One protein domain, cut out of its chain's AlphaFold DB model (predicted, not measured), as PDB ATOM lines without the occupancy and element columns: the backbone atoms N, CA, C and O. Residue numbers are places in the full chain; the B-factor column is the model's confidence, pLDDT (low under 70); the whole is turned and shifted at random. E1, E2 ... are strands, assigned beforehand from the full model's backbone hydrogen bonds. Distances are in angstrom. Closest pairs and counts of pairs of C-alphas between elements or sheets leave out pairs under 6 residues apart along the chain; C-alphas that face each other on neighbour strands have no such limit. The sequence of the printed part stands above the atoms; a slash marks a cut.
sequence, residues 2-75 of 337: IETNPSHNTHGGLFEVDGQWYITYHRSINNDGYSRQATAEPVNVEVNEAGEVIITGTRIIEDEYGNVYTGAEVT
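What this domain is: This is residues 2 to 75 of the 337 residues of an uncharacterized protein of Halanaerobiaceae bacterium (UniProt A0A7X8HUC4). One strongly twisted sheet of four strands makes a long slab, with the bent E3 running through both its halves, and residues 58 to 75 run out beyond E4 and fold back. The printed part has 74 residues, no named helix and E1 to E4 in sheet order, an antiparallel meander, each strand beside the one before. It is all strand, with under half of the residues in named strands, and loose: radius of gyration of the C-alphas 14.2 A, spans 43 by 34 by 22 A.

Where its parts are: E1, residues 12 to 17, 15.9 A, begins at C-alpha 12 (39.555, -15.584, -53.039). E2 is residues 20 to 28, 25.8 A; E3 residues 36 to 47, 31.5 A; E4 residues 53 to 57, 13.5 A, ending at C-alpha 57 (47.981, -9.951, -41.883).

How they stand to each other: Hairpin E1 and E2 has N 15 and O 22 within hydrogen-bond range, 3.1 A. E3 bends by 59 degrees at residue 42, with staggered pairing: to E2, N 25 and O 39, 3.0 A; to E4, N 46 and O 54, 2.9 A. Edge strands E1 and E4 are apart.

The domain as a whole: The printed part has no cut and no long link between strands. Residues 2 to 6 are under pLDDT 70.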
ATOM      1  N   ILE A   2      46.113   3.925 -48.371       56.44
ATOM      2  CA  ILE A   2      45.450   2.924 -49.212       56.44
ATOM      3  C   ILE A   2      44.610   3.706 -50.216       56.44
ATOM      4  O   ILE A   2      43.530   4.164 -49.873       56.44
ATOM      5  N   GLU A   3      45.109   3.882 -51.434       52.44
ATOM      6  CA  GLU A   3      44.218   3.950 -52.588       52.44
ATOM      7  C   GLU A   3      44.793   3.020 -53.647       52.44
ATOM      8  O   GLU A   3      45.951   3.112 -54.056       52.44
ATOM      9  N   THR A   4      43.985   2.019 -53.951       66.75
ATOM     10  CA  THR A   4      44.318   0.847 -54.747       66.75
ATOM     11  C   THR A   4      43.218   0.680 -55.773       66.75
ATOM     12  O   THR A   4      42.078   0.993 -55.445       66.75
ATOM     13  N   ASN A   5      43.601   0.160 -56.940       63.38
ATOM     14  CA  ASN A   5      42.842  -0.563 -57.967       63.38
ATOM     15  C   ASN A   5      41.314  -0.337 -58.038       63.38
ATOM     16  O   ASN A   5      40.628  -0.458 -57.024       63.38
ATOM     17  N   PRO A   6      40.742  -0.129 -59.238       67.75
ATOM     18  CA  PRO A   6      39.301   0.054 -59.427       67.75
ATOM     19  C   PRO A   6      38.464  -0.936 -58.604       67.75
ATOM     20  O   PRO A   6      38.706  -2.143 -58.618       67.75
ATOM     21  N   SER A   7      37.515  -0.425 -57.818       70.69
ATOM     22  CA  SER A   7      36.776  -1.258 -56.870       70.69
ATOM     23  C   SER A   7      35.764  -2.154 -57.584       70.69
ATOM     24  O   SER A   7      34.989  -1.711 -58.432       70.69
ATOM     25  N   HIS A   8      35.752  -3.436 -57.221       80.88
ATOM     26  CA  HIS A   8      34.784  -4.405 -57.724       80.88
ATOM     27  C   HIS A   8      34.534  -5.518 -56.691       80.88
ATOM     28  O   HIS A   8      34.942  -5.405 -55.535       80.88
ATOM     29  N   ASN A   9      33.818  -6.581 -57.076       86.12
ATOM     30  CA  ASN A   9      33.612  -7.749 -56.217       86.12
ATOM     31  C   ASN A   9      34.944  -8.331 -55.709       86.12
ATOM     32  O   ASN A   9      35.987  -8.165 -56.335       86.12
ATOM     33  N   THR A  10      34.895  -9.047 -54.588       85.94
ATOM     34  CA  THR A  10      36.033  -9.809 -54.060       85.94
ATOM     35  C   THR A  10      35.769 -11.303 -54.217       85.94
ATOM     36  O   THR A  10      34.633 -11.760 -54.071       85.94
ATOM     37  N   HIS A  11      36.805 -12.059 -54.556       91.12
ATOM     38  CA  HIS A  11      36.790 -13.516 -54.617       91.12
ATOM     39  C   HIS A  11      38.195 -14.013 -54.311       91.12
ATOM     40  O   HIS A  11      39.166 -13.373 -54.714       91.12
ATOM     41  N   GLY A  12      38.297 -15.128 -53.598       92.94
ATOM     42  CA  GLY A  12      39.555 -15.584 -53.039       92.94
ATOM     43  C   GLY A  12      39.411 -16.875 -52.251       92.94
ATOM     44  O   GLY A  12      38.316 -17.432 -52.144       92.94
ATOM     45  N   GLY A  13      40.518 -17.336 -51.683       94.94
ATOM     46  CA  GLY A  13      40.569 -18.535 -50.858       94.94
ATOM     47  C   GLY A  13      41.753 -18.510 -49.903       94.94
ATOM     48  O   GLY A  13      42.704 -17.762 -50.097       94.94
ATOM     49  N   LEU A  14      41.690 -19.338 -48.867       96.06
ATOM     50  CA  LEU A  14      42.804 -19.560 -47.952       96.06
ATOM     51  C   LEU A  14      43.437 -20.904 -48.260       96.06
ATOM     52  O   LEU A  14      42.728 -21.883 -48.500       96.06
ATOM     53  N   PHE A  15      44.757 -20.949 -48.222       96.50
ATOM     54  CA  PHE A  15      45.494 -22.193 -48.343       96.50
ATOM     55  C   PHE A  15      46.801 -22.114 -47.564       96.50
ATOM     56  O   PHE A  15      47.316 -21.028 -47.297       96.50
ATOM     57  N   GLU A  16      47.311 -23.278 -47.188       96.50
ATOM     58  CA  GLU A  16      48.555 -23.424 -46.447       96.50
ATOM     59  C   GLU A  16      49.598 -24.092 -47.343       96.50
ATOM     60  O   GLU A  16      49.305 -25.086 -48.014       96.50
ATOM     61  N   VAL A  17      50.813 -23.548 -47.340       95.19
ATOM     62  CA  VAL A  17      51.992 -24.153 -47.966       95.19
ATOM     63  C   VAL A  17      53.118 -24.123 -46.948       95.19
ATOM     64  O   VAL A  17      53.454 -23.058 -46.437       95.19
ATOM     65  N   ASP A  18      53.680 -25.292 -46.643       93.94
ATOM     66  CA  ASP A  18      54.835 -25.451 -45.750       93.94
ATOM     67  C   ASP A  18      54.705 -24.718 -44.399       93.94
ATOM     68  O   ASP A  18      55.666 -24.150 -43.883       93.94
ATOM     69  N   GLY A  19      53.506 -24.723 -43.804       93.88
ATOM     70  CA  GLY A  19      53.244 -24.071 -42.515       93.88
ATOM     71  C   GLY A  19      52.902 -22.579 -42.593       93.88
ATOM     72  O   GLY A  19      52.581 -21.984 -41.566       93.88
ATOM     73  N   GLN A  20      52.948 -21.963 -43.777       95.94
ATOM     74  CA  GLN A  20      52.543 -20.574 -43.995       95.94
ATOM     75  C   GLN A  20      51.160 -20.518 -44.649       95.94
ATOM     76  O   GLN A  20      50.931 -21.095 -45.713       95.94
ATOM     77  N   TRP A  21      50.247 -19.764 -44.038       97.00
ATOM     78  CA  TRP A  21      48.934 -19.482 -44.609       97.00
ATOM     79  C   TRP A  21      48.981 -18.297 -45.569       97.00
ATOM     80  O   TRP A  21      49.629 -17.283 -45.306       97.00
ATOM     81  N   TYR A  22      48.233 -18.404 -46.659       96.56
ATOM     82  CA  TYR A  22      48.059 -17.349 -47.645       96.56
ATOM     83  C   TYR A  22      46.581 -17.127 -47.917       96.56
ATOM     84  O   TYR A  22      45.804 -18.080 -48.006       96.56
ATOM     85  N   ILE A  23      46.211 -15.865 -48.107       95.56
ATOM     86  CA  ILE A  23      44.948 -15.496 -48.734       95.56
ATOM     87  C   ILE A  23      45.211 -15.203 -50.208       95.56
ATOM     88  O   ILE A  23      46.031 -14.352 -50.539       95.56
ATOM     89  N   THR A  24      44.520 -15.903 -51.100       95.81
ATOM     90  CA  THR A  24      44.394 -15.481 -52.493       95.81
ATOM     91  C   THR A  24      43.204 -14.556 -52.627       95.81
ATOM     92  O   THR A  24      42.183 -14.740 -51.965       95.81
ATOM     93  N   TYR A  25      43.320 -13.573 -53.504       92.75
ATOM     94  CA  TYR A  25      42.204 -12.738 -53.924       92.75
ATOM     95  C   TYR A  25      42.433 -12.267 -55.356       92.75
ATOM     96  O   TYR A  25      43.533 -12.397 -55.897       92.75
ATOM     97  N   HIS A  26      41.403 -11.722 -55.994       91.50
ATOM     98  CA  HIS A  26      41.584 -10.980 -57.238       91.50
ATOM     99  C   HIS A  26      41.582  -9.471 -57.001       91.50
ATOM    100  O   HIS A  26      40.960  -8.970 -56.064       91.50
ATOM    101  N   ARG A  27      42.211  -8.735 -57.912       88.56
ATOM    102  CA  ARG A  27      42.042  -7.285 -58.063       88.56
ATOM    103  C   ARG A  27      41.621  -6.953 -59.485       88.56
ATOM    104  O   ARG A  27      42.051  -7.638 -60.413       88.56
ATOM    105  N   SER A  28      40.819  -5.907 -59.667       89.38
ATOM    106  CA  SER A  28      40.608  -5.339 -61.002       89.38
ATOM    107  C   SER A  28      41.902  -4.709 -61.498       89.38
ATOM    108  O   SER A  28      42.572  -3.993 -60.753       89.38
ATOM    109  N   ILE A  29      42.254  -4.993 -62.749       88.81
ATOM    110  CA  ILE A  29      43.468  -4.460 -63.383       88.81
ATOM    111  C   ILE A  29      43.189  -3.304 -64.330       88.81
ATOM    112  O   ILE A  29      44.091  -2.529 -64.616       88.81
ATOM    113  N   ASN A  30      41.946  -3.137 -64.761       80.81
ATOM    114  CA  ASN A  30      41.498  -2.013 -65.564       80.81
ATOM    115  C   ASN A  30      40.327  -1.303 -64.867       80.81
ATOM    116  O   ASN A  30      39.846  -1.745 -63.823       80.81
ATOM    117  N   ASN A  31      39.854  -0.199 -65.447       74.50
ATOM    118  CA  ASN A  31      38.716   0.567 -64.924       74.50
ATOM    119  C   ASN A  31      37.357  -0.145 -65.115       74.50
ATOM    120  O   ASN A  31      36.322   0.518 -65.206       74.50
ATOM    121  N   ASP A  32      37.348  -1.481 -65.175       76.44
ATOM    122  CA  ASP A  32      36.152  -2.313 -65.163       76.44
ATOM    123  C   ASP A  32      36.275  -3.517 -64.203       76.44
ATOM    124  O   ASP A  32      37.298  -3.788 -63.573       76.44
ATOM    125  N   GLY A  33      35.150  -4.200 -64.006       77.00
ATOM    126  CA  GLY A  33      35.042  -5.367 -63.131       77.00
ATOM    127  C   GLY A  33      35.297  -6.711 -63.811       77.00
ATOM    128  O   GLY A  33      35.142  -7.758 -63.174       77.00
ATOM    129  N   TYR A  34      35.606  -6.701 -65.106       84.81
ATOM    130  CA  TYR A  34      35.672  -7.886 -65.953       84.81
ATOM    131  C   TYR A  34      37.108  -8.386 -66.113       84.81
ATOM    132  O   TYR A  34      37.307  -9.604 -66.109       84.81
ATOM    133  N   SER A  35      38.099  -7.489 -66.140       87.94
ATOM    134  CA  SER A  35      39.520  -7.866 -66.180       87.94
ATOM    135  C   SER A  35      40.137  -7.868 -64.786       87.94
ATOM    136  O   SER A  35      40.217  -6.841 -64.110       87.94
ATOM    137  N   ARG A  36      40.586  -9.044 -64.343       89.81
ATOM    138  CA  ARG A  36      41.065  -9.269 -62.977       89.81
ATOM    139  C   ARG A  36      42.372 -10.047 -62.974       89.81
ATOM    140  O   ARG A  36      42.556 -10.944 -63.788       89.81
ATOM    141  N   GLN A  37      43.232  -9.735 -62.016       91.12
ATOM    142  CA  GLN A  37      44.493 -10.431 -61.773       91.12
ATOM    143  C   GLN A  37      44.429 -11.132 -60.420       91.12
ATOM    144  O   GLN A  37      43.963 -10.549 -59.438       91.12
ATOM    145  N   ALA A  38      44.878 -12.385 -60.383       92.31
ATOM    146  CA  ALA A  38      45.029 -13.137 -59.147       92.31
ATOM    147  C   ALA A  38      46.222 -12.604 -58.345       92.31
ATOM    148  O   ALA A  38      47.252 -12.232 -58.899       92.31
ATOM    149  N   THR A  39      46.067 -12.574 -57.032       93.56
ATOM    150  CA  THR A  39      47.042 -12.054 -56.073       93.56
ATOM    151  C   THR A  39      47.047 -12.944 -54.838       93.56
ATOM    152  O   THR A  39      46.085 -13.684 -54.601       93.56
ATOM    153  N   ALA A  40      48.123 -12.887 -54.062       95.06
ATOM    154  CA  ALA A  40      48.254 -13.629 -52.819       95.06
ATOM    155  C   ALA A  40      48.981 -12.786 -51.775       95.06
ATOM    156  O   ALA A  40      49.849 -11.995 -52.129       95.06
ATOM    157  N   GLU A  41      48.629 -12.963 -50.506       94.69
ATOM    158  CA  GLU A  41      49.299 -12.302 -49.384       94.69
ATOM    159  C   GLU A  41      49.423 -13.278 -48.215       94.69
ATOM    160  O   GLU A  41      48.493 -14.057 -47.964       94.69
ATOM    161  N   PRO A  42      50.547 -13.259 -47.481       94.75
ATOM    162  CA  PRO A  42      50.697 -14.091 -46.302       94.75
ATOM    163  C   PRO A  42      49.797 -13.584 -45.172       94.75
ATOM    164  O   PRO A  42      49.687 -12.378 -44.916       94.75
ATOM    165  N   VAL A  43      49.183 -14.520 -44.456       95.75
ATOM    166  CA  VAL A  43      48.312 -14.258 -43.305       95.75
ATOM    167  C   VAL A  43      48.656 -15.187 -42.150       95.75
ATOM    168  O   VAL A  43      49.207 -16.267 -42.346       95.75
ATOM    169  N   ASN A  44      48.299 -14.775 -40.939       95.88
ATOM    170  CA  ASN A  44      48.273 -15.654 -39.779       95.88
ATOM    171  C   ASN A  44      46.854 -16.193 -39.616       95.88
ATOM    172  O   ASN A  44      45.889 -15.442 -39.776       95.88
ATOM    173  N   VAL A  45      46.737 -17.476 -39.283       96.25
ATOM    174  CA  VAL A  45      45.461 -18.127 -38.981       96.25
ATOM    175  C   VAL A  45      45.584 -18.807 -37.628       96.25
ATOM    176  O   VAL A  45      46.420 -19.689 -37.442       96.25
ATOM    177  N   GLU A  46      44.735 -18.407 -36.690       95.06
ATOM    178  CA  GLU A  46      44.670 -18.978 -35.348       95.06
ATOM    179  C   GLU A  46      43.232 -19.368 -35.012       95.06
ATOM    180  O   GLU A  46      42.281 -18.728 -35.460       95.06
ATOM    181  N   VAL A  47      43.061 -20.419 -34.208       95.69
ATOM    182  CA  VAL A  47      41.764 -20.773 -33.622       95.69
ATOM    183  C   VAL A  47      41.860 -20.549 -32.124       95.69
ATOM    184  O   VAL A  47      42.688 -21.173 -31.459       95.69
ATOM    185  N   ASN A  48      41.044 -19.644 -31.591       95.56
ATOM    186  CA  ASN A  48      41.077 -19.345 -30.162       95.56
ATOM    187  C   ASN A  48      40.382 -20.440 -29.325       95.56
ATOM    188  O   ASN A  48      39.753 -21.354 -29.857       95.56
ATOM    189  N   GLU A  49      40.461 -20.341 -27.994       95.94
ATOM    190  CA  GLU A  49      39.859 -21.326 -27.075       95.94
ATOM    191  C   GLU A  49      38.334 -21.470 -27.233       95.94
ATOM    192  O   GLU A  49      37.775 -22.516 -26.902       95.94
ATOM    193  N   ALA A  50      37.655 -20.441 -27.753       96.44
ATOM    194  CA  ALA A  50      36.221 -20.459 -28.039       96.44
ATOM    195  C   ALA A  50      35.878 -21.112 -29.394       96.44
ATOM    196  O   ALA A  50      34.699 -21.280 -29.709       96.44
ATOM    197  N   GLY A  51      36.883 -21.506 -30.184       95.94
ATOM    198  CA  GLY A  51      36.715 -22.091 -31.513       95.94
ATOM    199  C   GLY A  51      36.542 -21.065 -32.637       95.94
ATOM    200  O   GLY A  51      36.147 -21.443 -33.740       95.94
ATOM    201  N   GLU A  52      36.808 -19.781 -32.386       96.56
ATOM    202  CA  GLU A  52      36.735 -18.731 -33.407       96.56
ATOM    203  C   GLU A  52      38.014 -18.719 -34.249       96.56
ATOM    204  O   GLU A  52      39.118 -18.786 -33.708       96.56
ATOM    205  N   VAL A  53      37.861 -18.592 -35.569       94.69
ATOM    206  CA  VAL A  53      38.984 -18.446 -36.504       94.69
ATOM    207  C   VAL A  53      39.364 -16.970 -36.600       94.69
ATOM    208  O   VAL A  53      38.559 -16.143 -37.030       94.69
ATOM    209  N   ILE A  54      40.596 -16.650 -36.224       94.56
ATOM    210  CA  ILE A  54      41.180 -15.313 -36.283       94.56
ATOM    211  C   ILE A  54      42.175 -15.284 -37.437       94.56
ATOM    212  O   ILE A  54      43.107 -16.085 -37.482       94.56
ATOM    213  N   ILE A  55      41.967 -14.354 -38.368       95.00
ATOM    214  CA  ILE A  55      42.845 -14.148 -39.520       95.00
ATOM    215  C   ILE A  55      43.410 -12.739 -39.445       95.00
ATOM    216  O   ILE A  55      42.652 -11.767 -39.429       95.00
ATOM    217  N   THR A  56      44.734 -12.628 -39.429       95.31
ATOM    218  CA  THR A  56      45.433 -11.340 -39.468       95.31
ATOM    219  C   THR A  56      46.410 -11.306 -40.631       95.31
ATOM    220  O   THR A  56      46.882 -12.342 -41.094       95.31
ATOM    221  N   GLY A  57      46.774 -10.115 -41.088       92.94
ATOM    222  CA  GLY A  57      47.981  -9.951 -41.883       92.94
ATOM    223  C   GLY A  57      49.221 -10.305 -41.064       92.94
ATOM    224  O   GLY A  57      49.184 -10.397 -39.833       92.94
ATOM    225  N   THR A  58      50.345 -10.460 -41.753       90.44
ATOM    226  CA  THR A  58      51.663 -10.644 -41.120       90.44
ATOM    227  C   THR A  58      52.238  -9.351 -40.537       90.44
ATOM    228  O   THR A  58      53.295  -9.367 -39.906       90.44
ATOM    229  N   ARG A  59      51.565  -8.214 -40.753       87.25
ATOM    230  CA  ARG A  59      52.000  -6.879 -40.332       87.25
ATOM    231  C   ARG A  59      50.815  -6.108 -39.768       87.25
ATOM    232  O   ARG A  59      49.697  -6.230 -40.258       87.25
ATOM    233  N   ILE A  60      51.088  -5.293 -38.755       87.06
ATOM    234  CA  ILE A  60      50.147  -4.299 -38.242       87.06
ATOM    235  C   ILE A  60      50.461  -2.983 -38.944       87.06
ATOM    236  O   ILE A  60      51.613  -2.548 -38.959       87.06
ATOM    237  N   ILE A  61      49.443  -2.370 -39.537       86.44
ATOM    238  CA  ILE A  61      49.570  -1.099 -40.248       86.44
ATOM    239  C   ILE A  61      48.866  -0.038 -39.425       86.44
ATOM    240  O   ILE A  61      47.694  -0.193 -39.099       86.44
ATOM    241  N   GLU A  62      49.567   1.046 -39.129       86.88
ATOM    242  CA  GLU A  62      48.990   2.228 -38.500       86.88
ATOM    243  C   GLU A  62      49.073   3.397 -39.482       86.88
ATOM    244  O   GLU A  62      50.111   3.612 -40.116       86.88
ATOM    245  N   ASP A  63      47.966   4.111 -39.679       83.00
ATOM    246  CA  ASP A  63      47.967   5.322 -40.497       83.00
ATOM    247  C   ASP A  63      48.362   6.574 -39.692       83.00
ATOM    248  O   ASP A  63      48.532   6.546 -38.476       83.00
ATOM    249  N   GLU A  64      48.507   7.710 -40.379       81.06
ATOM    250  CA  GLU A  64      48.909   8.982 -39.754       81.06
ATOM    251  C   GLU A  64      47.878   9.543 -38.751       81.06
ATOM    252  O   GLU A  64      48.169  10.510 -38.047       81.06
ATOM    253  N   TYR A  65      46.678   8.957 -38.691       86.06
ATOM    254  CA  TYR A  65      45.596   9.324 -37.781       86.06
ATOM    255  C   TYR A  65      45.456   8.341 -36.606       86.06
ATOM    256  O   TYR A  65      44.566   8.523 -35.773       86.06
ATOM    257  N   GLY A  66      46.326   7.328 -36.518       88.12
ATOM    258  CA  GLY A  66      46.305   6.299 -35.479       88.12
ATOM    259  C   GLY A  66      45.294   5.175 -35.728       88.12
ATOM    260  O   GLY A  66      44.985   4.417 -34.807       88.12
ATOM    261  N   ASN A  67      44.739   5.053 -36.941       89.12
ATOM    262  CA  ASN A  67      43.901   3.905 -37.283       89.12
ATOM    263  C   ASN A  67      44.784   2.678 -37.496       89.12
ATOM    264  O   ASN A  67      45.712   2.713 -38.304       89.12
ATOM    265  N   VAL A  68      44.450   1.581 -36.817       90.75
ATOM    266  CA  VAL A  68      45.192   0.320 -36.894       90.75
ATOM    267  C   VAL A  68      44.446  -0.678 -37.775       90.75
ATOM    268  O   VAL A  68      43.294  -1.022 -37.511       90.75
ATOM    269  N   TYR A  69      45.123  -1.180 -38.803       89.56
ATOM    270  CA  TYR A  69      44.673  -2.267 -39.657       89.56
ATOM    271  C   TYR A  69      45.505  -3.524 -39.388       89.56
ATOM    272  O   TYR A  69      46.733  -3.510 -39.473       89.56
ATOM    273  N   THR A  70      44.818  -4.616 -39.062       92.25
ATOM    274  CA  THR A  70      45.419  -5.917 -38.727       92.25
ATOM    275  C   THR A  70      45.126  -6.995 -39.766       92.25
ATOM    276  O   THR A  70      45.520  -8.141 -39.574       92.25
ATOM    277  N   GLY A  71      44.411  -6.669 -40.847       90.75
ATOM    278  CA  GLY A  71      44.112  -7.610 -41.929       90.75
ATOM    279  C   GLY A  71      45.277  -7.786 -42.905       90.75
ATOM    280  O   GLY A  71      46.342  -7.191 -42.741       90.75
ATOM    281  N   ALA A  72      45.066  -8.603 -43.937       89.75
ATOM    282  CA  ALA A  72      46.030  -8.771 -45.020       89.75
ATOM    283  C   ALA A  72      46.183  -7.464 -45.810       89.75
ATOM    284  O   ALA A  72      45.203  -6.891 -46.286       89.75
ATOM    285  N   GLU A  73      47.412  -6.982 -45.942       88.69
ATOM    286  CA  GLU A  73      47.702  -5.801 -46.746       88.69
ATOM    287  C   GLU A  73      47.695  -6.141 -48.233       88.69
ATOM    288  O   GLU A  73      48.169  -7.199 -48.616       88.69
ATOM    289  N   VAL A  74      47.238  -5.219 -49.081       88.12
ATOM    290  CA  VAL A  74      47.473  -5.302 -50.527       88.12
ATOM    291  C   VAL A  74      48.892  -4.819 -50.838       88.12
ATOM    292  O   VAL A  74      49.213  -3.637 -50.648       88.12
ATOM    293  N   THR A  75      49.738  -5.725 -51.323       92.12
ATOM    294  CA  THR A  75      51.162  -5.504 -51.593       92.12
ATOM    295  C   THR A  75      51.548  -5.987 -52.994       92.12
ATOM    296  O   THR A  75      50.701  -6.367 -53.806       92.12
TER     297      THR A  75